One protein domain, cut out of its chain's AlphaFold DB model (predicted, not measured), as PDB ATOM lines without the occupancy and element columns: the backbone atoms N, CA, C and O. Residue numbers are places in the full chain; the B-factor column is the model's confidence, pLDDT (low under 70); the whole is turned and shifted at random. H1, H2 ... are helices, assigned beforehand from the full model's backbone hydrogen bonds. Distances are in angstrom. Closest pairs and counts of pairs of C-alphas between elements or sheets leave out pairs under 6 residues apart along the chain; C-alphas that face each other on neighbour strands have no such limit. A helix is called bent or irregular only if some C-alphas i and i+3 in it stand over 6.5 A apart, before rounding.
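This is residues 261 to 409 of the 499 residues of an uncharacterized protein of Nanoarchaeota archaeon (UniProt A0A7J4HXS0). A small helical body is built round H5, which is packed between H4 and the arm H7a, while the first part of H1 crosses the beginning of H5. The longest helix, H7, is bent like an L: its arm H7a runs along H5, and its arm H7b turns off to cross H1. H2, H3 and H6 gather toward one end, where residues 281 to 286 and 303 to 308 stick out as loops. The 149 printed residues hold seven named helices, H1 to H7 in chain order, and no named strand; the class is all helix, with mostly crossed packing. The whole is compact, with a radius of gyration of the C-alphas of 16.1 A and spans of 48 by 40 by 31 A.

H7, residues 379 to 409, was assigned as one helix by its hydrogen bonds but is bent: C-alphas 396 and 399 are 7.9 A apart. Its arms are H7a, residues 379 to 396, 25.8 A long, and H7b, residues 399 to 409, 15.2 A long, ending at C-alpha 409 (13.716, 31.464, 53.981). H5 is residues 348 to 360, 17.6 A, and H4 residues 320 to 340, 30.4 A, beginning at C-alpha 320 (22.352, 36.980, 33.539). H1, residues 262 to 276, 21.4 A, begins at C-alpha 262 (22.428, 33.062, 51.844); it is irregular, but only just, with C-alphas 272 and 275 6.8 A apart. H2 is residues 289 to 297, H3 residues 311 to 314 and H6 residues 368 to 375.

H1 and H7, the latter taken whole, are the hubs, touching 4 helices each. H7a and H7b are about perpendicular, at 75 degrees. H7a touches H5 at a shallow tilt of 31 degrees, opposite ways; the closest C-alphas, of Glu 357 and Ile 383, are 5.8 A apart. H5 touches H4 at a steep tilt of 57 degrees, with C-alphas of Ala 330 and Ala 355 closest at 5.1 A. H1, with residues 263 to 267 alone, touches H5, closest at Glu 264 and Ser 348, 6.4 A between C-alphas. H1, with residues 262 to 266 alone, touches H7b, closest at the C-alphas of Ala 266 and Ile 401, 6.9 A. H3 touches H2, with C-alphas of Asn 293 and Ser 313 closest at 5.3 A. H6 touches H7a, with residues 379 to 382 of H7a alone, about perpendicular at 88 degrees; the closest C-alphas, of Tyr 375 and Met 382, are 6.1 A apart. Every O i to N i+4 pair is within hydrogen-bond range in H4, H6, H7a and H7b; in H1 9 of 11, in H2 4 of 5 and in H5 8 of 9 are, and H3 is too short for such a pair.

The farthest C-alphas, of Thr 284 and Glu 343, are 49.4 A apart. The printed part has no cut. The links H1 to H2 and H2 to H3 are long, with 12 and 13 residues. Mean pLDDT of the printed part is 82.4; residues 274 to 295 and 297 to 308 are under 70.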
ATOM      1  N   GLY A 261      25.621  29.853  49.941       85.62
ATOM      2  CA  GLY A 261      25.004  30.348  51.154       85.62
ATOM      3  C   GLY A 261      24.098  31.549  50.885       85.62
ATOM      4  O   GLY A 261      24.016  32.105  49.784       85.62
ATOM      5  N   ILE A 262      23.364  31.941  51.923       85.94
ATOM      6  CA  ILE A 262      22.428  33.062  51.844       85.94
ATOM      7  C   ILE A 262      23.143  34.391  51.549       85.94
ATOM      8  O   ILE A 262      22.584  35.240  50.859       85.94
ATOM      9  N   GLU A 263      24.390  34.558  52.003       90.38
ATOM     10  CA  GLU A 263      25.178  35.774  51.780       90.38
ATOM     11  C   GLU A 263      25.574  35.915  50.305       90.38
ATOM     12  O   GLU A 263      25.374  36.971  49.709       90.38
ATOM     13  N   GLU A 264      26.057  34.851  49.668       92.31
ATOM     14  CA  GLU A 264      26.400  34.862  48.246       92.31
ATOM     15  C   GLU A 264      25.157  35.115  47.386       92.31
ATOM     16  O   GLU A 264      25.196  35.915  46.448       92.31
ATOM     17  N   LYS A 265      24.022  34.492  47.736       88.38
ATOM     18  CA  LYS A 265      22.726  34.763  47.093       88.38
ATOM     19  C   LYS A 265      22.313  36.230  47.256       88.38
ATOM     20  O   LYS A 265      21.843  36.832  46.288       88.38
ATOM     21  N   ALA A 266      22.526  36.818  48.435       89.81
ATOM     22  CA  ALA A 266      22.259  38.230  48.704       89.81
ATOM     23  C   ALA A 266      23.088  39.148  47.801       89.81
ATOM     24  O   ALA A 266      22.541  40.073  47.199       89.81
ATOM     25  N   ILE A 267      24.386  38.870  47.661       92.44
ATOM     26  CA  ILE A 267      25.302  39.655  46.823       92.44
ATOM     27  C   ILE A 267      24.906  39.548  45.349       92.44
ATOM     28  O   ILE A 267      24.815  40.565  44.664       92.44
ATOM     29  N   LEU A 268      24.599  38.345  44.852       90.75
ATOM     30  CA  LEU A 268      24.126  38.166  43.476       90.75
ATOM     31  C   LEU A 268      22.805  38.901  43.227       90.75
ATOM     32  O   LEU A 268      22.640  39.542  42.189       90.75
ATOM     33  N   GLY A 269      21.870  38.837  44.178       86.62
ATOM     34  CA  GLY A 269      20.617  39.585  44.122       86.62
ATOM     35  C   GLY A 269      20.839  41.098  44.133       86.62
ATOM     36  O   GLY A 269      20.177  41.816  43.384       86.62
ATOM     37  N   PHE A 270      21.795  41.575  44.930       87.31
ATOM     38  CA  PHE A 270      22.196  42.975  44.980       87.31
ATOM     39  C   PHE A 270      22.795  43.433  43.645       87.31
ATOM     40  O   PHE A 270      22.307  44.403  43.071       87.31
ATOM     41  N   LEU A 271      23.760  42.692  43.089       88.00
ATOM     42  CA  LEU A 271      24.362  42.991  41.785       88.00
ATOM     43  C   LEU A 271      23.317  43.034  40.659       88.00
ATOM     44  O   LEU A 271      23.396  43.902  39.795       88.00
ATOM     45  N   LYS A 272      22.321  42.135  40.676       83.44
ATOM     46  CA  LYS A 272      21.240  42.107  39.675       83.44
ATOM     47  C   LYS A 272      20.275  43.288  39.789       83.44
ATOM     48  O   LYS A 272      19.857  43.818  38.766       83.44
ATOM     49  N   ASN A 273      19.885  43.661  41.010       74.88
ATOM     50  CA  ASN A 273      18.703  44.506  41.218       74.88
ATOM     51  C   ASN A 273      19.018  45.904  41.757       74.88
ATOM     52  O   ASN A 273      18.348  46.860  41.374       74.88
ATOM     53  N   ALA A 274      20.030  46.057  42.614       67.06
ATOM     54  CA  ALA A 274      20.315  47.340  43.264       67.06
ATOM     55  C   ALA A 274      20.802  48.411  42.273       67.06
ATOM     56  O   ALA A 274      20.611  49.607  42.488       67.06
ATOM     57  N   LEU A 275      21.360  47.984  41.140       64.69
ATOM     58  CA  LEU A 275      21.774  48.866  40.051       64.69
ATOM     59  C   LEU A 275      20.600  49.407  39.211       64.69
ATOM     60  O   LEU A 275      20.801  50.317  38.411       64.69
ATOM     61  N   MET A 276      19.371  48.908  39.410       60.88
ATOM     62  CA  MET A 276      18.171  49.364  38.690       60.88
ATOM     63  C   MET A 276      17.368  50.449  39.430       60.88
ATOM     64  O   MET A 276      16.361  50.931  38.909       60.88
ATOM     65  N   ASN A 277      17.803  50.871  40.621       55.34
ATOM     66  CA  ASN A 277      16.998  51.680  41.550       55.34
ATOM     67  C   ASN A 277      16.614  53.086  41.046       55.34
ATOM     68  O   ASN A 277      15.676  53.679  41.571       55.34
ATOM     69  N   CYS A 278      17.305  53.618  40.034       60.44
ATOM     70  CA  CYS A 278      17.023  54.935  39.451       60.44
ATOM     71  C   CYS A 278      16.347  54.867  38.068       60.44
ATOM     72  O   CYS A 278      16.240  55.884  37.394       60.44
ATOM     73  N   SER A 279      15.891  53.691  37.618       54.84
ATOM     74  CA  SER A 279      15.213  53.548  36.321       54.84
ATOM     75  C   SER A 279      13.718  53.889  36.426       54.84
ATOM     76  O   SER A 279      12.910  53.115  36.937       54.84
ATOM     77  N   VAL A 280      13.324  55.075  35.950       49.69
ATOM     78  CA  VAL A 280      11.909  55.475  35.901       49.69
ATOM     79  C   VAL A 280      11.232  54.789  34.710       49.69
ATOM     80  O   VAL A 280      11.404  55.198  33.569       49.69
ATOM     81  N   HIS A 281      10.478  53.731  35.009       44.81
ATOM     82  CA  HIS A 281       9.346  53.124  34.287       44.81
ATOM     83  C   HIS A 281       9.364  52.820  32.778       44.81
ATOM     84  O   HIS A 281       8.489  52.056  32.366       44.81
ATOM     85  N   ASP A 282      10.312  53.263  31.956       41.44
ATOM     86  CA  ASP A 282      10.331  52.859  30.546       41.44
ATOM     87  C   ASP A 282      11.201  51.613  30.340       41.44
ATOM     88  O   ASP A 282      12.369  51.659  29.956       41.44
ATOM     89  N   ARG A 283      10.611  50.454  30.658       46.81
ATOM     90  CA  ARG A 283      11.220  49.126  30.461       46.81
ATOM     91  C   ARG A 283      11.315  48.737  28.982       46.81
ATOM     92  O   ARG A 283      11.807  47.653  28.662       46.81
ATOM     93  N   THR A 284      10.837  49.584  28.070       41.12
ATOM     94  CA  THR A 284      10.797  49.268  26.647       41.12
ATOM     95  C   THR A 284      11.985  49.892  25.916       41.12
ATOM     96  O   THR A 284      11.986  51.054  25.539       41.12
ATOM     97  N   LYS A 285      12.982  49.034  25.653       43.72
ATOM     98  CA  LYS A 285      14.238  49.259  24.905       43.72
ATOM     99  C   LYS A 285      15.399  49.756  25.768       43.72
ATOM    100  O   LYS A 285      15.291  50.743  26.478       43.72
ATOM    101  N   LYS A 286      16.534  49.048  25.642       49.16
ATOM    102  CA  LYS A 286      17.860  49.370  26.198       49.16
ATOM    103  C   LYS A 286      18.044  50.886  26.293       49.16
ATOM    104  O   LYS A 286      18.242  51.532  25.262       49.16
ATOM    105  N   ALA A 287      17.957  51.444  27.499       51.91
ATOM    106  CA  ALA A 287      18.251  52.850  27.700       51.91
ATOM    107  C   ALA A 287      19.677  53.086  27.188       51.91
ATOM    108  O   ALA A 287      20.627  52.448  27.641       51.91
ATOM    109  N   LYS A 288      19.829  53.947  26.178       62.78
ATOM    110  CA  LYS A 288      21.154  54.448  25.804       62.78
ATOM    111  C   LYS A 288      21.757  55.100  27.053       62.78
ATOM    112  O   LYS A 288      21.008  55.669  27.845       62.78
ATOM    113  N   TRP A 289      23.078  55.048  27.221       69.31
ATOM    114  CA  TRP A 289      23.767  55.659  28.370       69.31
ATOM    115  C   TRP A 289      23.315  57.104  28.643       69.31
ATOM    116  O   TRP A 289      23.145  57.480  29.796       69.31
ATOM    117  N   ASP A 290      22.987  57.871  27.601       62.34
ATOM    118  CA  ASP A 290      22.445  59.235  27.706       62.34
ATOM    119  C   ASP A 290      21.115  59.341  28.468       62.34
ATOM    120  O   ASP A 290      20.827  60.365  29.084       62.34
ATOM    121  N   ILE A 291      20.278  58.308  28.394       64.31
ATOM    122  CA  ILE A 291      18.986  58.229  29.080       64.31
ATOM    123  C   ILE A 291      19.218  57.825  30.537       64.31
ATOM    124  O   ILE A 291      18.689  58.452  31.451       64.31
ATOM    125  N   GLN A 292      20.071  56.826  30.762       68.38
ATOM    126  CA  GLN A 292      20.413  56.371  32.106       68.38
ATOM    127  C   GLN A 292      21.149  57.438  32.922       68.38
ATOM    128  O   GLN A 292      20.856  57.604  34.103       68.38
ATOM    129  N   ASN A 293      22.050  58.199  32.298       67.25
ATOM    130  CA  ASN A 293      22.756  59.304  32.943       67.25
ATOM    131  C   ASN A 293      21.780  60.364  33.462       67.25
ATOM    132  O   ASN A 293      21.903  60.770  34.614       67.25
ATOM    133  N   ARG A 294      20.787  60.760  32.651       64.88
ATOM    134  CA  ARG A 294      19.751  61.718  33.074       64.88
ATOM    135  C   ARG A 294      18.960  61.184  34.260       64.88
ATOM    136  O   ARG A 294      18.871  61.845  35.285       64.88
ATOM    137  N   PHE A 295      18.477  59.946  34.167       69.75
ATOM    138  CA  PHE A 295      17.720  59.343  35.261       69.75
ATOM    139  C   PHE A 295      18.537  59.181  36.541       69.75
ATOM    140  O   PHE A 295      18.009  59.373  37.628       69.75
ATOM    141  N   CYS A 296      19.823  58.854  36.432       72.75
ATOM    142  CA  CYS A 296      20.700  58.723  37.584       72.75
ATOM    143  C   CYS A 296      21.036  60.091  38.213       72.75
ATOM    144  O   CYS A 296      21.103  60.179  39.438       72.75
ATOM    145  N   GLN A 297      21.191  61.158  37.418       68.12
ATOM    146  CA  GLN A 297      21.381  62.530  37.916       68.12
ATOM    147  C   GLN A 297      20.135  63.062  38.634       68.12
ATOM    148  O   GLN A 297      20.246  63.602  39.733       68.12
ATOM    149  N   ASP A 298      18.955  62.839  38.056       66.50
ATOM    150  CA  ASP A 298      17.675  63.307  38.602       66.50
ATOM    151  C   ASP A 298      17.121  62.382  39.706       66.50
ATOM    152  O   ASP A 298      16.067  62.639  40.295       66.50
ATOM    153  N   CYS A 299      17.821  61.284  40.006       68.62
ATOM    154  CA  CYS A 299      17.397  60.303  40.993       68.62
ATOM    155  C   CYS A 299      17.494  60.875  42.406       68.62
ATOM    156  O   CYS A 299      18.589  61.128  42.910       68.62
ATOM    157  N   SER A 300      16.357  60.969  43.100       61.56
ATOM    158  CA  SER A 300      16.266  61.448  44.489       61.56
ATOM    159  C   SER A 300      17.162  60.680  45.475       61.56
ATOM    160  O   SER A 300      17.546  61.228  46.509       61.56
ATOM    161  N   LEU A 301      17.535  59.439  45.142       62.44
ATOM    162  CA  LEU A 301      18.461  58.605  45.915       62.44
ATOM    163  C   LEU A 301      19.927  59.067  45.808       62.44
ATOM    164  O   LEU A 301      20.708  58.803  46.718       62.44
ATOM    165  N   ASN A 302      20.291  59.797  44.749       61.12
ATOM    166  CA  ASN A 302      21.658  60.262  44.490       61.12
ATOM    167  C   ASN A 302      21.907  61.720  44.895       61.12
ATOM    168  O   ASN A 302      23.057  62.113  45.060       61.12
ATOM    169  N   VAL A 303      20.848  62.505  45.137       52.19
ATOM    170  CA  VAL A 303      20.907  63.952  45.459       52.19
ATOM    171  C   VAL A 303      21.706  64.262  46.741       52.19
ATOM    172  O   VAL A 303      22.053  65.412  46.997       52.19
ATOM    173  N   LYS A 304      22.031  63.254  47.563       51.81
ATOM    174  CA  LYS A 304      22.765  63.414  48.833       51.81
ATOM    175  C   LYS A 304      24.176  62.822  48.847       51.81
ATOM    176  O   LYS A 304      24.811  62.842  49.899       51.81
ATOM    177  N   VAL A 305      24.668  62.274  47.734       53.44
ATOM    178  CA  VAL A 305      25.996  61.648  47.703       53.44
ATOM    179  C   VAL A 305      27.012  62.666  47.175       53.44
ATOM    180  O   VAL A 305      26.903  63.066  46.022       53.44
ATOM    181  N   PRO A 306      28.032  63.069  47.957       48.06
ATOM    182  CA  PRO A 306      29.089  63.983  47.501       48.06
ATOM    183  C   PRO A 306      30.073  63.334  46.504       48.06
ATOM    184  O   PRO A 306      31.162  63.854  46.281       48.06
ATOM    185  N   ALA A 307      29.731  62.174  45.932       57.81
ATOM    186  CA  ALA A 307      30.572  61.492  44.963       57.81
ATOM    187  C   ALA A 307      30.494  62.213  43.615       57.81
ATOM    188  O   ALA A 307      29.408  62.498  43.120       57.81
ATOM    189  N   GLU A 308      31.656  62.432  42.999       65.00
ATOM    190  CA  GLU A 308      31.798  63.037  41.667       65.00
ATOM    191  C   GLU A 308      30.912  62.345  40.608       65.00
ATOM    192  O   GLU A 308      30.413  63.000  39.699       65.00
ATOM    193  N   PHE A 309      30.653  61.036  40.776       72.25
ATOM    194  CA  PHE A 309      29.681  60.268  39.993       72.25
ATOM    195  C   PHE A 309      28.919  59.259  40.880       72.25
ATOM    196  O   PHE A 309      29.565  58.457  41.564       72.25
ATOM    197  N   PRO A 310      27.571  59.244  40.872       77.81
ATOM    198  CA  PRO A 310      26.787  58.187  41.517       77.81
ATOM    199  C   PRO A 310      26.990  56.825  40.826       77.81
ATOM    200  O   PRO A 310      27.183  56.758  39.617       77.81
ATOM    201  N   ILE A 311      26.898  55.714  41.569       81.94
ATOM    202  CA  ILE A 311      27.199  54.363  41.039       81.94
ATOM    203  C   ILE A 311      26.375  54.036  39.780       81.94
ATOM    204  O   ILE A 311      26.925  53.513  38.812       81.94
ATOM    205  N   CYS A 312      25.086  54.398  39.737       79.06
ATOM    206  CA  CYS A 312      24.225  54.114  38.579       79.06
ATOM    207  C   CYS A 312      24.596  54.864  37.291       79.06
ATOM    208  O   CYS A 312      24.098  54.497  36.225       79.06
ATOM    209  N   SER A 313      25.440  55.902  37.358       82.00
ATOM    210  CA  SER A 313      25.967  56.569  36.166       82.00
ATOM    211  C   SER A 313      27.278  55.939  35.719       82.00
ATOM    212  O   SER A 313      27.680  56.136  34.580       82.00
ATOM    213  N   MET A 314      27.937  55.157  36.579       86.38
ATOM    214  CA  MET A 314      29.200  54.492  36.271       86.38
ATOM    215  C   MET A 314      28.999  53.109  35.649       86.38
ATOM    216  O   MET A 314      29.782  52.727  34.779       86.38
ATOM    217  N   ILE A 315      27.977  52.363  36.081       87.44
ATOM    218  CA  ILE A 315      27.776  50.965  35.683       87.44
ATOM    219  C   ILE A 315      26.305  50.620  35.398       87.44
ATOM    220  O   ILE A 315      25.391  51.095  36.070       87.44
ATOM    221  N   ASN A 316      26.092  49.753  34.408       84.19
ATOM    222  CA  ASN A 316      24.818  49.115  34.091       84.19
ATOM    223  C   ASN A 316      24.615  47.830  34.885       84.19
ATOM    224  O   ASN A 316      25.563  47.155  35.276       84.19
ATOM    225  N   SER A 317      23.352  47.435  35.048       82.62
ATOM    226  CA  SER A 317      23.048  46.129  35.632       82.62
ATOM    227  C   SER A 317      23.652  45.004  34.775       82.62
ATOM    228  O   SER A 317      23.490  45.022  33.548       82.62
ATOM    229  N   PRO A 318      24.350  44.031  35.387       87.12
ATOM    230  CA  PRO A 318      24.936  42.910  34.671       87.12
ATOM    231  C   PRO A 318      23.855  42.028  34.047       87.12
ATOM    232  O   PRO A 318      22.794  41.795  34.629       87.12
ATOM    233  N   VAL A 319      24.146  41.483  32.867       86.25
ATOM    234  CA  VAL A 319      23.284  40.469  32.252       86.25
ATOM    235  C   VAL A 319      23.405  39.141  33.001       86.25
ATOM    236  O   VAL A 319      24.411  38.862  33.657       86.25
ATOM    237  N   GLN A 320      22.398  38.277  32.857       88.00
ATOM    238  CA  GLN A 320      22.352  36.980  33.539       88.00
ATOM    239  C   GLN A 320      23.616  36.137  33.298       88.00
ATOM    240  O   GLN A 320      24.121  35.516  34.227       88.00
ATOM    241  N   ARG A 321      24.184  36.174  32.085       89.00
ATOM    242  CA  ARG A 321      25.428  35.462  31.758       89.00
ATOM    243  C   ARG A 321      26.629  35.951  32.578       89.00
ATOM    244  O   ARG A 321      27.395  35.123  33.056       89.00
ATOM    245  N   THR A 322      26.768  37.261  32.786       92.00
ATOM    246  CA  THR A 322      27.830  37.827  33.633       92.00
ATOM    247  C   THR A 322      27.663  37.381  35.079       92.00
ATOM    248  O   THR A 322      28.646  37.039  35.721       92.00
ATOM    249  N   ILE A 323      26.428  37.313  35.586       93.19
ATOM    250  CA  ILE A 323      26.170  36.818  36.942       93.19
ATOM    251  C   ILE A 323      26.549  35.341  37.089       93.19
ATOM    252  O   ILE A 323      27.228  34.990  38.053       93.19
ATOM    253  N   GLU A 324      26.162  34.480  36.146       93.50
ATOM    254  CA  GLU A 324      26.549  33.064  36.201       93.50
ATOM    255  C   GLU A 324      28.070  32.884  36.079       93.50
ATOM    256  O   GLU A 324      28.652  32.061  36.787       93.50
ATOM    257  N   ALA A 325      28.742  33.709  35.269       95.06
ATOM    258  CA  ALA A 325      30.200  33.749  35.219       95.06
ATOM    259  C   ALA A 325      30.809  34.181  36.564       95.06
ATOM    260  O   ALA A 325      31.709  33.509  37.053       95.06
ATOM    261  N   THR A 326      30.292  35.241  37.200       96.38
ATOM    262  CA  THR A 326      30.732  35.697  38.536       96.38
ATOM    263  C   THR A 326      30.606  34.587  39.561       96.38
ATOM    264  O   THR A 326      31.539  34.325  40.313       96.38
ATOM    265  N   LYS A 327      29.456  33.911  39.563       96.12
ATOM    266  CA  LYS A 327      29.153  32.801  40.458       96.12
ATOM    267  C   LYS A 327      30.183  31.679  40.311       96.12
ATOM    268  O   LYS A 327      30.778  31.249  41.296       96.12
ATOM    269  N   LYS A 328      30.413  31.229  39.075       97.19
ATOM    270  CA  LYS A 328      31.336  30.127  38.790       97.19
ATOM    271  C   LYS A 328      32.792  30.506  39.049       97.19
ATOM    272  O   LYS A 328      33.540  29.721  39.625       97.19
ATOM    273  N   TYR A 329      33.174  31.725  38.688       97.88
ATOM    274  CA  TYR A 329      34.532  32.215  38.879       97.88
ATOM    275  C   TYR A 329      34.870  32.443  40.357       97.88
ATOM    276  O   TYR A 329      35.960  32.078  40.782       97.88
ATOM    277  N   ALA A 330      33.934  32.946  41.170       97.69
ATOM    278  CA  ALA A 330      34.112  33.059  42.620       97.69
ATOM    279  C   ALA A 330      34.415  31.697  43.266       97.69
ATOM    280  O   ALA A 330      35.398  31.566  43.994       97.69
ATOM    281  N   ALA A 331      33.627  30.670  42.934       97.44
ATOM    282  CA  ALA A 331      33.857  29.310  43.418       97.44
ATOM    283  C   ALA A 331      35.222  28.754  42.966       97.44
ATOM    284  O   ALA A 331      35.904  28.086  43.740       97.44
ATOM    285  N   ALA A 332      35.659  29.067  41.744       98.00
ATOM    286  CA  ALA A 332      36.968  28.652  41.245       98.00
ATOM    287  C   ALA A 332      38.142  29.378  41.923       98.00
ATOM    288  O   ALA A 332      39.153  28.745  42.224       98.00
ATOM    289  N   LEU A 333      38.007  30.678  42.207       97.81
ATOM    290  CA  LEU A 333      38.994  31.445  42.973       97.81
ATOM    291  C   LEU A 333      39.139  30.884  44.392       97.81
ATOM    292  O   LEU A 333      40.256  30.683  44.862       97.81
ATOM    293  N   GLU A 334      38.027  30.578  45.062       97.12
ATOM    294  CA  GLU A 334      38.053  29.927  46.375       97.12
ATOM    295  C   GLU A 334      38.696  28.538  46.313       97.12
ATOM    296  O   GLU A 334      39.570  28.235  47.128       97.12
ATOM    297  N   PHE A 335      38.297  27.711  45.343       97.00
ATOM    298  CA  PHE A 335      38.859  26.378  45.142       97.00
ATOM    299  C   PHE A 335      40.381  26.443  44.961       97.00
ATOM    300  O   PHE A 335      41.121  25.741  45.653       97.00
ATOM    301  N   LEU A 336      40.867  27.338  44.098       97.50
ATOM    302  CA  LEU A 336      42.294  27.511  43.844       97.50
ATOM    303  C   LEU A 336      43.042  28.067  45.063       97.50
ATOM    304  O   LEU A 336      44.123  27.580  45.400       97.50
ATOM    305  N   ALA A 337      42.461  29.042  45.769       97.06
ATOM    306  CA  ALA A 337      43.048  29.606  46.983       97.06
ATOM    307  C   ALA A 337      43.210  28.547  48.082       97.06
ATOM    308  O   ALA A 337      44.266  28.485  48.715       97.06
ATOM    309  N   LYS A 338      42.207  27.678  48.262       95.94
ATOM    310  CA  LYS A 338      42.258  26.536  49.188       95.94
ATOM    311  C   LYS A 338      43.225  25.449  48.723       95.94
ATOM    312  O   LYS A 338      43.854  24.799  49.553       95.94
ATOM    313  N   LEU A 339      43.397  25.268  47.415       95.62
ATOM    314  CA  LEU A 339      44.387  24.335  46.880       95.62
ATOM    315  C   LEU A 339      45.827  24.812  47.145       95.62
ATOM    316  O   LEU A 339      46.684  23.990  47.469       95.62
ATOM    317  N   LYS A 340      46.091  26.126  47.061       94.19
ATOM    318  CA  LYS A 340      47.385  26.727  47.444       94.19
ATOM    319  C   LYS A 340      47.590  26.740  48.960       94.19
ATOM    320  O   LYS A 340      48.704  26.509  49.426       94.19
ATOM    321  N   ASN A 341      46.539  27.028  49.726       94.56
ATOM    322  CA  ASN A 341      46.570  27.072  51.184       94.56
ATOM    323  C   ASN A 341      45.249  26.537  51.781       94.56
ATOM    324  O   ASN A 341      44.280  27.296  51.870       94.56
ATOM    325  N   PRO A 342      45.211  25.272  52.245       93.31
ATOM    326  CA  PRO A 342      43.991  24.637  52.754       93.31
ATOM    327  C   PRO A 342      43.347  25.322  53.965       93.31
ATOM    328  O   PRO A 342      42.147  25.175  54.179       93.31
ATOM    329  N   GLU A 343      44.123  26.068  54.754       92.94
ATOM    330  CA  GLU A 343      43.637  26.762  55.954       92.94
ATOM    331  C   GLU A 343      43.077  28.158  55.645       92.94
ATOM    332  O   GLU A 343      42.552  28.839  56.529       92.94
ATOM    333  N   ARG A 344      43.179  28.612  54.390       91.25
ATOM    334  CA  ARG A 344      42.742  29.948  53.994       91.25
ATOM    335  C   ARG A 344      41.222  30.064  54.083       91.25
ATOM    336  O   ARG A 344      40.479  29.400  53.363       91.25
ATOM    337  N   GLN A 345      40.772  30.979  54.934       91.12
ATOM    338  CA  GLN A 345      39.383  31.418  54.986       91.12
ATOM    339  C   GLN A 345      39.206  32.637  54.083       91.12
ATOM    340  O   GLN A 345      39.994  33.581  54.149       91.12
ATOM    341  N   LEU A 346      38.187  32.608  53.228       92.25
ATOM    342  CA  LEU A 346      37.845  33.717  52.347       92.25
ATOM    343  C   LEU A 346      36.527  34.331  52.802       92.25
ATOM    344  O   LEU A 346      35.589  33.624  53.160       92.25
ATOM    345  N   ASN A 347      36.461  35.659  52.780       93.56
ATOM    346  CA  ASN A 347      35.216  36.368  53.004       93.56
ATOM    347  C   ASN A 347      34.365  36.316  51.724       93.56
ATOM    348  O   ASN A 347      34.825  36.750  50.666       93.56
ATOM    349  N   SER A 348      33.132  35.816  51.821       92.31
ATOM    350  CA  SER A 348      32.219  35.670  50.680       92.31
ATOM    351  C   SER A 348      31.927  36.988  49.963       92.31
ATOM    352  O   SER A 348      31.911  37.028  48.734       92.31
ATOM    353  N   THR A 349      31.748  38.085  50.709       94.62
ATOM    354  CA  THR A 349      31.557  39.423  50.130       94.62
ATOM    355  C   THR A 349      32.757  39.812  49.271       94.62
ATOM    356  O   THR A 349      32.592  40.150  48.099       94.62
ATOM    357  N   ASP A 350      33.969  39.707  49.814       95.56
ATOM    358  CA  ASP A 350      35.196  40.060  49.093       95.56
ATOM    359  C   ASP A 350      35.387  39.202  47.842       95.56
ATOM    360  O   ASP A 350      35.685  39.728  46.771       95.56
ATOM    361  N   LEU A 351      35.177  37.892  47.971       96.38
ATOM    362  CA  LEU A 351      35.333  36.926  46.891       96.38
ATOM    363  C   LEU A 351      34.370  37.199  45.731       96.38
ATOM    364  O   LEU A 351      34.797  37.270  44.579       96.38
ATOM    365  N   MET A 352      33.082  37.385  46.026       97.00
ATOM    366  CA  MET A 352      32.045  37.597  45.011       97.00
ATOM    367  C   MET A 352      32.234  38.922  44.271       97.00
ATOM    368  O   MET A 352      32.126  38.971  43.045       97.00
ATOM    369  N   PHE A 353      32.556  39.995  44.997       97.00
ATOM    370  CA  PHE A 353      32.837  41.293  44.387       97.00
ATOM    371  C   PHE A 353      34.130  41.276  43.571       97.00
ATOM    372  O   PHE A 353      34.158  41.832  42.473       97.00
ATOM    373  N   LYS A 354      35.170  40.577  44.042       96.75
ATOM    374  CA  LYS A 354      36.407  40.414  43.275       96.75
ATOM    375  C   LYS A 354      36.187  39.582  42.014       96.75
ATOM    376  O   LYS A 354      36.701  39.939  40.963       96.75
ATOM    377  N   ALA A 355      35.378  38.525  42.072       97.19
ATOM    378  CA  ALA A 355      34.994  37.771  40.881       97.19
ATOM    379  C   ALA A 355      34.222  38.644  39.875       97.19
ATOM    380  O   ALA A 355      34.494  38.571  38.678       97.19
ATOM    381  N   PHE A 356      33.313  39.502  40.360       96.75
ATOM    382  CA  PHE A 356      32.567  40.440  39.516       96.75
ATOM    383  C   PHE A 356      33.463  41.486  38.844       96.75
ATOM    384  O   PHE A 356      33.193  41.884  37.713       96.75
ATOM    385  N   GLU A 357      34.543  41.907  39.505       95.31
ATOM    386  CA  GLU A 357      35.542  42.813  38.928       95.31
ATOM    387  C   GLU A 357      36.079  42.267  37.593       95.31
ATOM    388  O   GLU A 357      36.067  42.969  36.584       95.31
ATOM    389  N   PHE A 358      36.458  40.985  37.555       94.44
ATOM    390  CA  PHE A 358      37.003  40.341  36.354       94.44
ATOM    391  C   PHE A 358      35.947  39.985  35.318       94.44
ATOM    392  O   PHE A 358      36.180  40.129  34.117       94.44
ATOM    393  N   THR A 359      34.789  39.505  35.767       95.06
ATOM    394  CA  THR A 359      33.733  39.105  34.838       95.06
ATOM    395  C   THR A 359      33.018  40.303  34.251       95.06
ATOM    396  O   THR A 359      32.489  40.166  33.163       95.06
ATOM    397  N   GLY A 360      32.982  41.459  34.925       92.88
ATOM    398  CA  GLY A 360      32.234  42.647  34.508       92.88
ATOM    399  C   GLY A 360      33.024  43.669  33.685       92.88
ATOM    400  O   GLY A 360      32.409  44.400  32.904       92.88
ATOM    401  N   ALA A 361      34.357  43.706  33.814       91.69
ATOM    402  CA  ALA A 361      35.228  44.751  33.257       91.69
ATOM    403  C   ALA A 361      34.982  45.059  31.768       91.69
ATOM    404  O   ALA A 361      34.838  46.220  31.394       91.69
ATOM    405  N   TYR A 362      34.881  44.026  30.927       89.31
ATOM    406  CA  TYR A 362      34.773  44.171  29.466       89.31
ATOM    407  C   TYR A 362      33.379  43.837  28.909       89.31
ATOM    408  O   TYR A 362      33.162  43.853  27.701       89.31
ATOM    409  N   GLN A 363      32.384  43.596  29.767       86.25
ATOM    410  CA  GLN A 363      31.026  43.181  29.364       86.25
ATOM    411  C   GLN A 363      30.135  44.355  28.924       86.25
ATOM    412  O   GLN A 363      28.909  44.286  28.996       86.25
ATOM    413  N   SER A 364      30.737  45.477  28.514       85.19
ATOM    414  CA  SER A 364      30.025  46.722  28.182       85.19
ATOM    415  C   SER A 364      29.109  47.237  29.310       85.19
ATOM    416  O   SER A 364      28.096  47.890  29.044       85.19
ATOM    417  N   LEU A 365      29.453  46.940  30.569       87.56
ATOM    418  CA  LEU A 365      28.717  47.419  31.744       87.56
ATOM    419  C   LEU A 365      29.140  48.821  32.163       87.56
ATOM    420  O   LEU A 365      28.353  49.512  32.794       87.56
ATOM    421  N   LEU A 366      30.360  49.236  31.834       90.44
ATOM    422  CA  LEU A 366      30.916  50.524  32.233       90.44
ATOM    423  C   LEU A 366      30.458  51.647  31.303       90.44
ATOM    424  O   LEU A 366      30.326  51.457  30.091       90.44
ATOM    425  N   ASN A 367      30.241  52.832  31.872       88.12
ATOM    426  CA  ASN A 367      29.877  54.016  31.103       88.12
ATOM    427  C   ASN A 367      31.054  54.476  30.233       88.12
ATOM    428  O   ASN A 367      32.044  54.953  30.793       88.12
ATOM    429  N   PRO A 368      30.957  54.420  28.891       88.44
ATOM    430  CA  PRO A 368      32.071  54.764  28.016       88.44
ATOM    431  C   PRO A 368      32.501  56.230  28.157       88.44
ATOM    432  O   PRO A 368      33.685  56.524  28.045       88.44
ATOM    433  N   MET A 369      31.579  57.153  28.462       87.19
ATOM    434  CA  MET A 369      31.921  58.571  28.630       87.19
ATOM    435  C   MET A 369      32.800  58.800  29.862       87.19
ATOM    436  O   MET A 369      33.784  59.533  29.794       87.19
ATOM    437  N   ILE A 370      32.466  58.152  30.981       89.81
ATOM    438  CA  ILE A 370      33.251  58.240  32.223       89.81
ATOM    439  C   ILE A 370      34.556  57.458  32.072       89.81
ATOM    440  O   ILE A 370      35.614  57.944  32.465       89.81
ATOM    441  N   LEU A 371      34.488  56.271  31.467       90.50
ATOM    442  CA  LEU A 371      35.636  55.415  31.198       90.50
ATOM    443  C   LEU A 371      36.710  56.166  30.401       90.50
ATOM    444  O   LEU A 371      37.858  56.225  30.834       90.50
ATOM    445  N   THR A 372      36.342  56.804  29.288       89.50
ATOM    446  CA  THR A 372      37.281  57.594  28.481       89.50
ATOM    447  C   THR A 372      37.684  58.894  29.177       89.50
ATOM    448  O   THR A 372      38.863  59.231  29.191       89.50
ATOM    449  N   GLY A 373      36.735  59.623  29.776       88.81
ATOM    450  CA  GLY A 373      36.993  60.954  30.335       88.81
ATOM    451  C   GLY A 373      37.802  60.972  31.636       88.81
ATOM    452  O   GLY A 373      38.563  61.909  31.857       88.81
ATOM    453  N   LYS A 374      37.645  59.959  32.499       90.88
ATOM    454  CA  LYS A 374      38.255  59.914  33.843       90.88
ATOM    455  C   LYS A 374      39.236  58.762  34.040       90.88
ATOM    456  O   LYS A 374      40.190  58.898  34.801       90.88
ATOM    457  N   TYR A 375      38.996  57.632  33.383       91.31
ATOM    458  CA  TYR A 375      39.811  56.425  33.544       91.31
ATOM    459  C   TYR A 375      40.676  56.135  32.316       91.31
ATOM    460  O   TYR A 375      41.285  55.077  32.266       91.31
ATOM    461  N   TYR A 376      40.741  57.047  31.338       90.06
ATOM    462  CA  TYR A 376      41.582  56.923  30.141       90.06
ATOM    463  C   TYR A 376      41.409  55.590  29.398       90.06
ATOM    464  O   TYR A 376      42.362  55.035  28.862       90.06
ATOM    465  N   SER A 377      40.181  55.067  29.370       89.12
ATOM    466  CA  SER A 377      39.844  53.767  28.775       89.12
ATOM    467  C   SER A 377      40.406  52.529  29.498       89.12
ATOM    468  O   SER A 377      40.272  51.416  28.992       89.12
ATOM    469  N   GLU A 378      40.929  52.674  30.720       90.56
ATOM    470  CA  GLU A 378      41.347  51.561  31.580       90.56
ATOM    471  C   GLU A 378      40.135  50.887  32.258       90.56
ATOM    472  O   GLU A 378      39.746  51.218  33.385       90.56
ATOM    473  N   ASN A 379      39.535  49.905  31.577       93.62
ATOM    474  CA  ASN A 379      38.409  49.125  32.113       93.62
ATOM    475  C   ASN A 379      38.697  48.512  33.500       93.62
ATOM    476  O   ASN A 379      37.847  48.683  34.381       93.62
ATOM    477  N   PRO A 380      39.863  47.866  33.754       94.31
ATOM    478  CA  PRO A 380      40.158  47.237  35.047       94.31
ATOM    479  C   PRO A 380      40.171  48.245  36.201       94.31
ATOM    480  O   PRO A 380      39.665  47.976  37.289       94.31
ATOM    481  N   LYS A 381      40.678  49.455  35.948       94.56
ATOM    482  CA  LYS A 381      40.739  50.528  36.942       94.56
ATOM    483  C   LYS A 381      39.354  51.067  37.288       94.56
ATOM    484  O   LYS A 381      39.048  51.267  38.463       94.56
ATOM    485  N   MET A 382      38.510  51.293  36.281       94.81
ATOM    486  CA  MET A 382      37.153  51.790  36.509       94.81
ATOM    487  C   MET A 382      36.279  50.752  37.217       94.81
ATOM    488  O   MET A 382      35.577  51.106  38.165       94.81
ATOM    489  N   ILE A 383      36.318  49.481  36.797       95.44
ATOM    490  CA  ILE A 383      35.508  48.441  37.444       95.44
ATOM    491  C   ILE A 383      35.947  48.211  38.894       95.44
ATOM    492  O   ILE A 383      35.079  48.025  39.740       95.44
ATOM    493  N   ALA A 384      37.243  48.302  39.215       94.94
ATOM    494  CA  ALA A 384      37.726  48.185  40.589       94.94
ATOM    495  C   ALA A 384      37.149  49.289  41.500       94.94
ATOM    496  O   ALA A 384      36.671  48.996  42.598       94.94
ATOM    497  N   ASP A 385      37.102  50.544  41.033       94.12
ATOM    498  CA  ASP A 385      36.462  51.645  41.773       94.12
ATOM    499  C   ASP A 385      34.943  51.434  41.914       94.12
ATOM    500  O   ASP A 385      34.376  51.589  42.999       94.12
ATOM    501  N   VAL A 386      34.269  51.000  40.842       93.06
ATOM    502  CA  VAL A 386      32.839  50.649  40.894       93.06
ATOM    503  C   VAL A 386      32.575  49.541  41.914       93.06
ATOM    504  O   VAL A 386      31.654  49.658  42.722       93.06
ATOM    505  N   VAL A 387      33.378  48.479  41.900       94.69
ATOM    506  CA  VAL A 387      33.262  47.344  42.818       94.69
ATOM    507  C   VAL A 387      33.495  47.782  44.260       94.69
ATOM    508  O   VAL A 387      32.727  47.379  45.132       94.69
ATOM    509  N   SER A 388      34.475  48.654  44.522       93.38
ATOM    510  CA  SER A 388      34.692  49.222  45.858       93.38
ATOM    511  C   SER A 388      33.441  49.945  46.365       93.38
ATOM    512  O   SER A 388      32.960  49.669  47.464       93.38
ATOM    513  N   LYS A 389      32.844  50.805  45.531       90.25
ATOM    514  CA  LYS A 389      31.621  51.550  45.876       90.25
ATOM    515  C   LYS A 389      30.409  50.638  46.068       90.25
ATOM    516  O   LYS A 389      29.634  50.837  47.000       90.25
ATOM    517  N   LEU A 390      30.245  49.626  45.213       90.88
ATOM    518  CA  LEU A 390      29.176  48.632  45.341       90.88
ATOM    519  C   LEU A 390      29.305  47.819  46.626       90.88
ATOM    520  O   LEU A 390      28.308  47.571  47.299       90.88
ATOM    521  N   LYS A 391      30.528  47.428  46.982       92.56
ATOM    522  CA  LYS A 391      30.819  46.706  48.215       92.56
ATOM    523  C   LYS A 391      30.518  47.560  49.445       92.56
ATOM    524  O   LYS A 391      29.909  47.069  50.392       92.56
ATOM    525  N   GLU A 392      30.900  48.836  49.434       89.94
ATOM    526  CA  GLU A 392      30.545  49.779  50.500       89.94
ATOM    527  C   GLU A 392      29.028  49.938  50.652       89.94
ATOM    528  O   GLU A 392      28.520  49.919  51.775       89.94
ATOM    529  N   ASP A 393      28.297  50.079  49.544       85.19
ATOM    530  CA  ASP A 393      26.837  50.207  49.566       85.19
ATOM    531  C   ASP A 393      26.148  48.918  50.037       85.19
ATOM    532  O   ASP A 393      25.253  48.960  50.886       85.19
ATOM    533  N   PHE A 394      26.618  47.756  49.572       88.69
ATOM    534  CA  PHE A 394      26.153  46.461  50.059       88.69
ATOM    535  C   PHE A 394      26.375  46.333  51.567       88.69
ATOM    536  O   PHE A 394      25.435  46.031  52.294       88.69
ATOM    537  N   ASN A 395      27.579  46.640  52.059       90.00
ATOM    538  CA  ASN A 395      27.915  46.533  53.478       90.00
ATOM    539  C   ASN A 395      27.062  47.451  54.363       90.00
ATOM    540  O   ASN A 395      26.619  47.019  55.424       90.00
ATOM    541  N   LYS A 396      26.748  48.675  53.915       86.75
ATOM    542  CA  LYS A 396      25.826  49.583  54.630       86.75
ATOM    543  C   LYS A 396      24.416  49.008  54.778       86.75
ATOM    544  O   LYS A 396      23.708  49.354  55.720       86.75
ATOM    545  N   ASN A 397      24.002  48.153  53.846       82.00
ATOM    546  CA  ASN A 397      22.669  47.560  53.808       82.00
ATOM    547  C   ASN A 397      22.653  46.071  54.196       82.00
ATOM    548  O   ASN A 397      21.569  45.482  54.252       82.00
ATOM    549  N   LYS A 398      23.818  45.470  54.481       85.62
ATOM    550  CA  LYS A 398      24.004  44.020  54.620       85.62
ATOM    551  C   LYS A 398      23.065  43.437  55.663       85.62
ATOM    552  O   LYS A 398      22.261  42.579  55.319       85.62
ATOM    553  N   ASP A 399      23.074  43.960  56.886       84.50
ATOM    554  CA  ASP A 399      22.240  43.443  57.981       84.50
ATOM    555  C   ASP A 399      20.755  43.419  57.615       84.50
ATOM    556  O   ASP A 399      20.042  42.454  57.895       84.50
ATOM    557  N   ARG A 400      20.283  44.460  56.924       79.06
ATOM    558  CA  ARG A 400      18.886  44.551  56.510       79.06
ATOM    559  C   ARG A 400      18.552  43.562  55.398       79.06
ATOM    560  O   ARG A 400      17.486  42.948  55.441       79.06
ATOM    561  N   ILE A 401      19.440  43.414  54.414       82.06
ATOM    562  CA  ILE A 401      19.293  42.436  53.329       82.06
ATOM    563  C   ILE A 401      19.264  41.023  53.924       82.06
ATOM    564  O   ILE A 401      18.325  40.274  53.666       82.06
ATOM    565  N   MET A 402      20.226  40.696  54.788       83.50
ATOM    566  CA  MET A 402      20.340  39.383  55.427       83.50
ATOM    567  C   MET A 402      19.140  39.070  56.322       83.50
ATOM    568  O   MET A 402      18.566  37.993  56.206       83.50
ATOM    569  N   THR A 403      18.695  40.018  57.152       79.56
ATOM    570  CA  THR A 403      17.493  39.846  57.992       79.56
ATOM    571  C   THR A 403      16.260  39.547  57.140       79.56
ATOM    572  O   THR A 403      15.446  38.685  57.479       79.56
ATOM    573  N   THR A 404      16.134  40.238  56.007       73.88
ATOM    574  CA  THR A 404      15.012  40.060  55.080       73.88
ATOM    575  C   THR A 404      15.053  38.688  54.409       73.88
ATOM    576  O   THR A 404      14.035  38.003  54.365       73.88
ATOM    577  N   LEU A 405      16.228  38.261  53.938       79.50
ATOM    578  CA  LEU A 405      16.414  36.955  53.306       79.50
ATOM    579  C   LEU A 405      16.193  35.804  54.290       79.50
ATOM    580  O   LEU A 405      15.458  34.878  53.967       79.50
ATOM    581  N   HIS A 406      16.730  35.892  55.508       78.62
ATOM    582  CA  HIS A 406      16.478  34.893  56.549       78.62
ATOM    583  C   HIS A 406      14.997  34.805  56.912       78.62
ATOM    584  O   HIS A 406      14.477  33.717  57.146       78.62
ATOM    585  N   SER A 407      14.293  35.935  56.954       72.50
ATOM    586  CA  SER A 407      12.854  35.919  57.211       72.50
ATOM    587  C   SER A 407      12.092  35.242  56.069       72.50
ATOM    588  O   SER A 407      11.209  34.425  56.329       72.50
ATOM    589  N   ALA A 408      12.483  35.512  54.820       71.69
ATOM    590  CA  ALA A 408      11.900  34.881  53.641       71.69
ATOM    591  C   ALA A 408      12.167  33.363  53.585       71.69
ATOM    592  O   ALA A 408      11.237  32.605  53.321       71.69
ATOM    593  N   GLU A 409      13.387  32.902  53.894       72.50
ATOM    594  CA  GLU A 409      13.716  31.464  53.981       72.50
ATOM    595  C   GLU A 409      12.873  30.735  55.040       72.50
ATOM    596  O   GLU A 409      12.547  29.563  54.875       72.50
TER     597      GLU A 409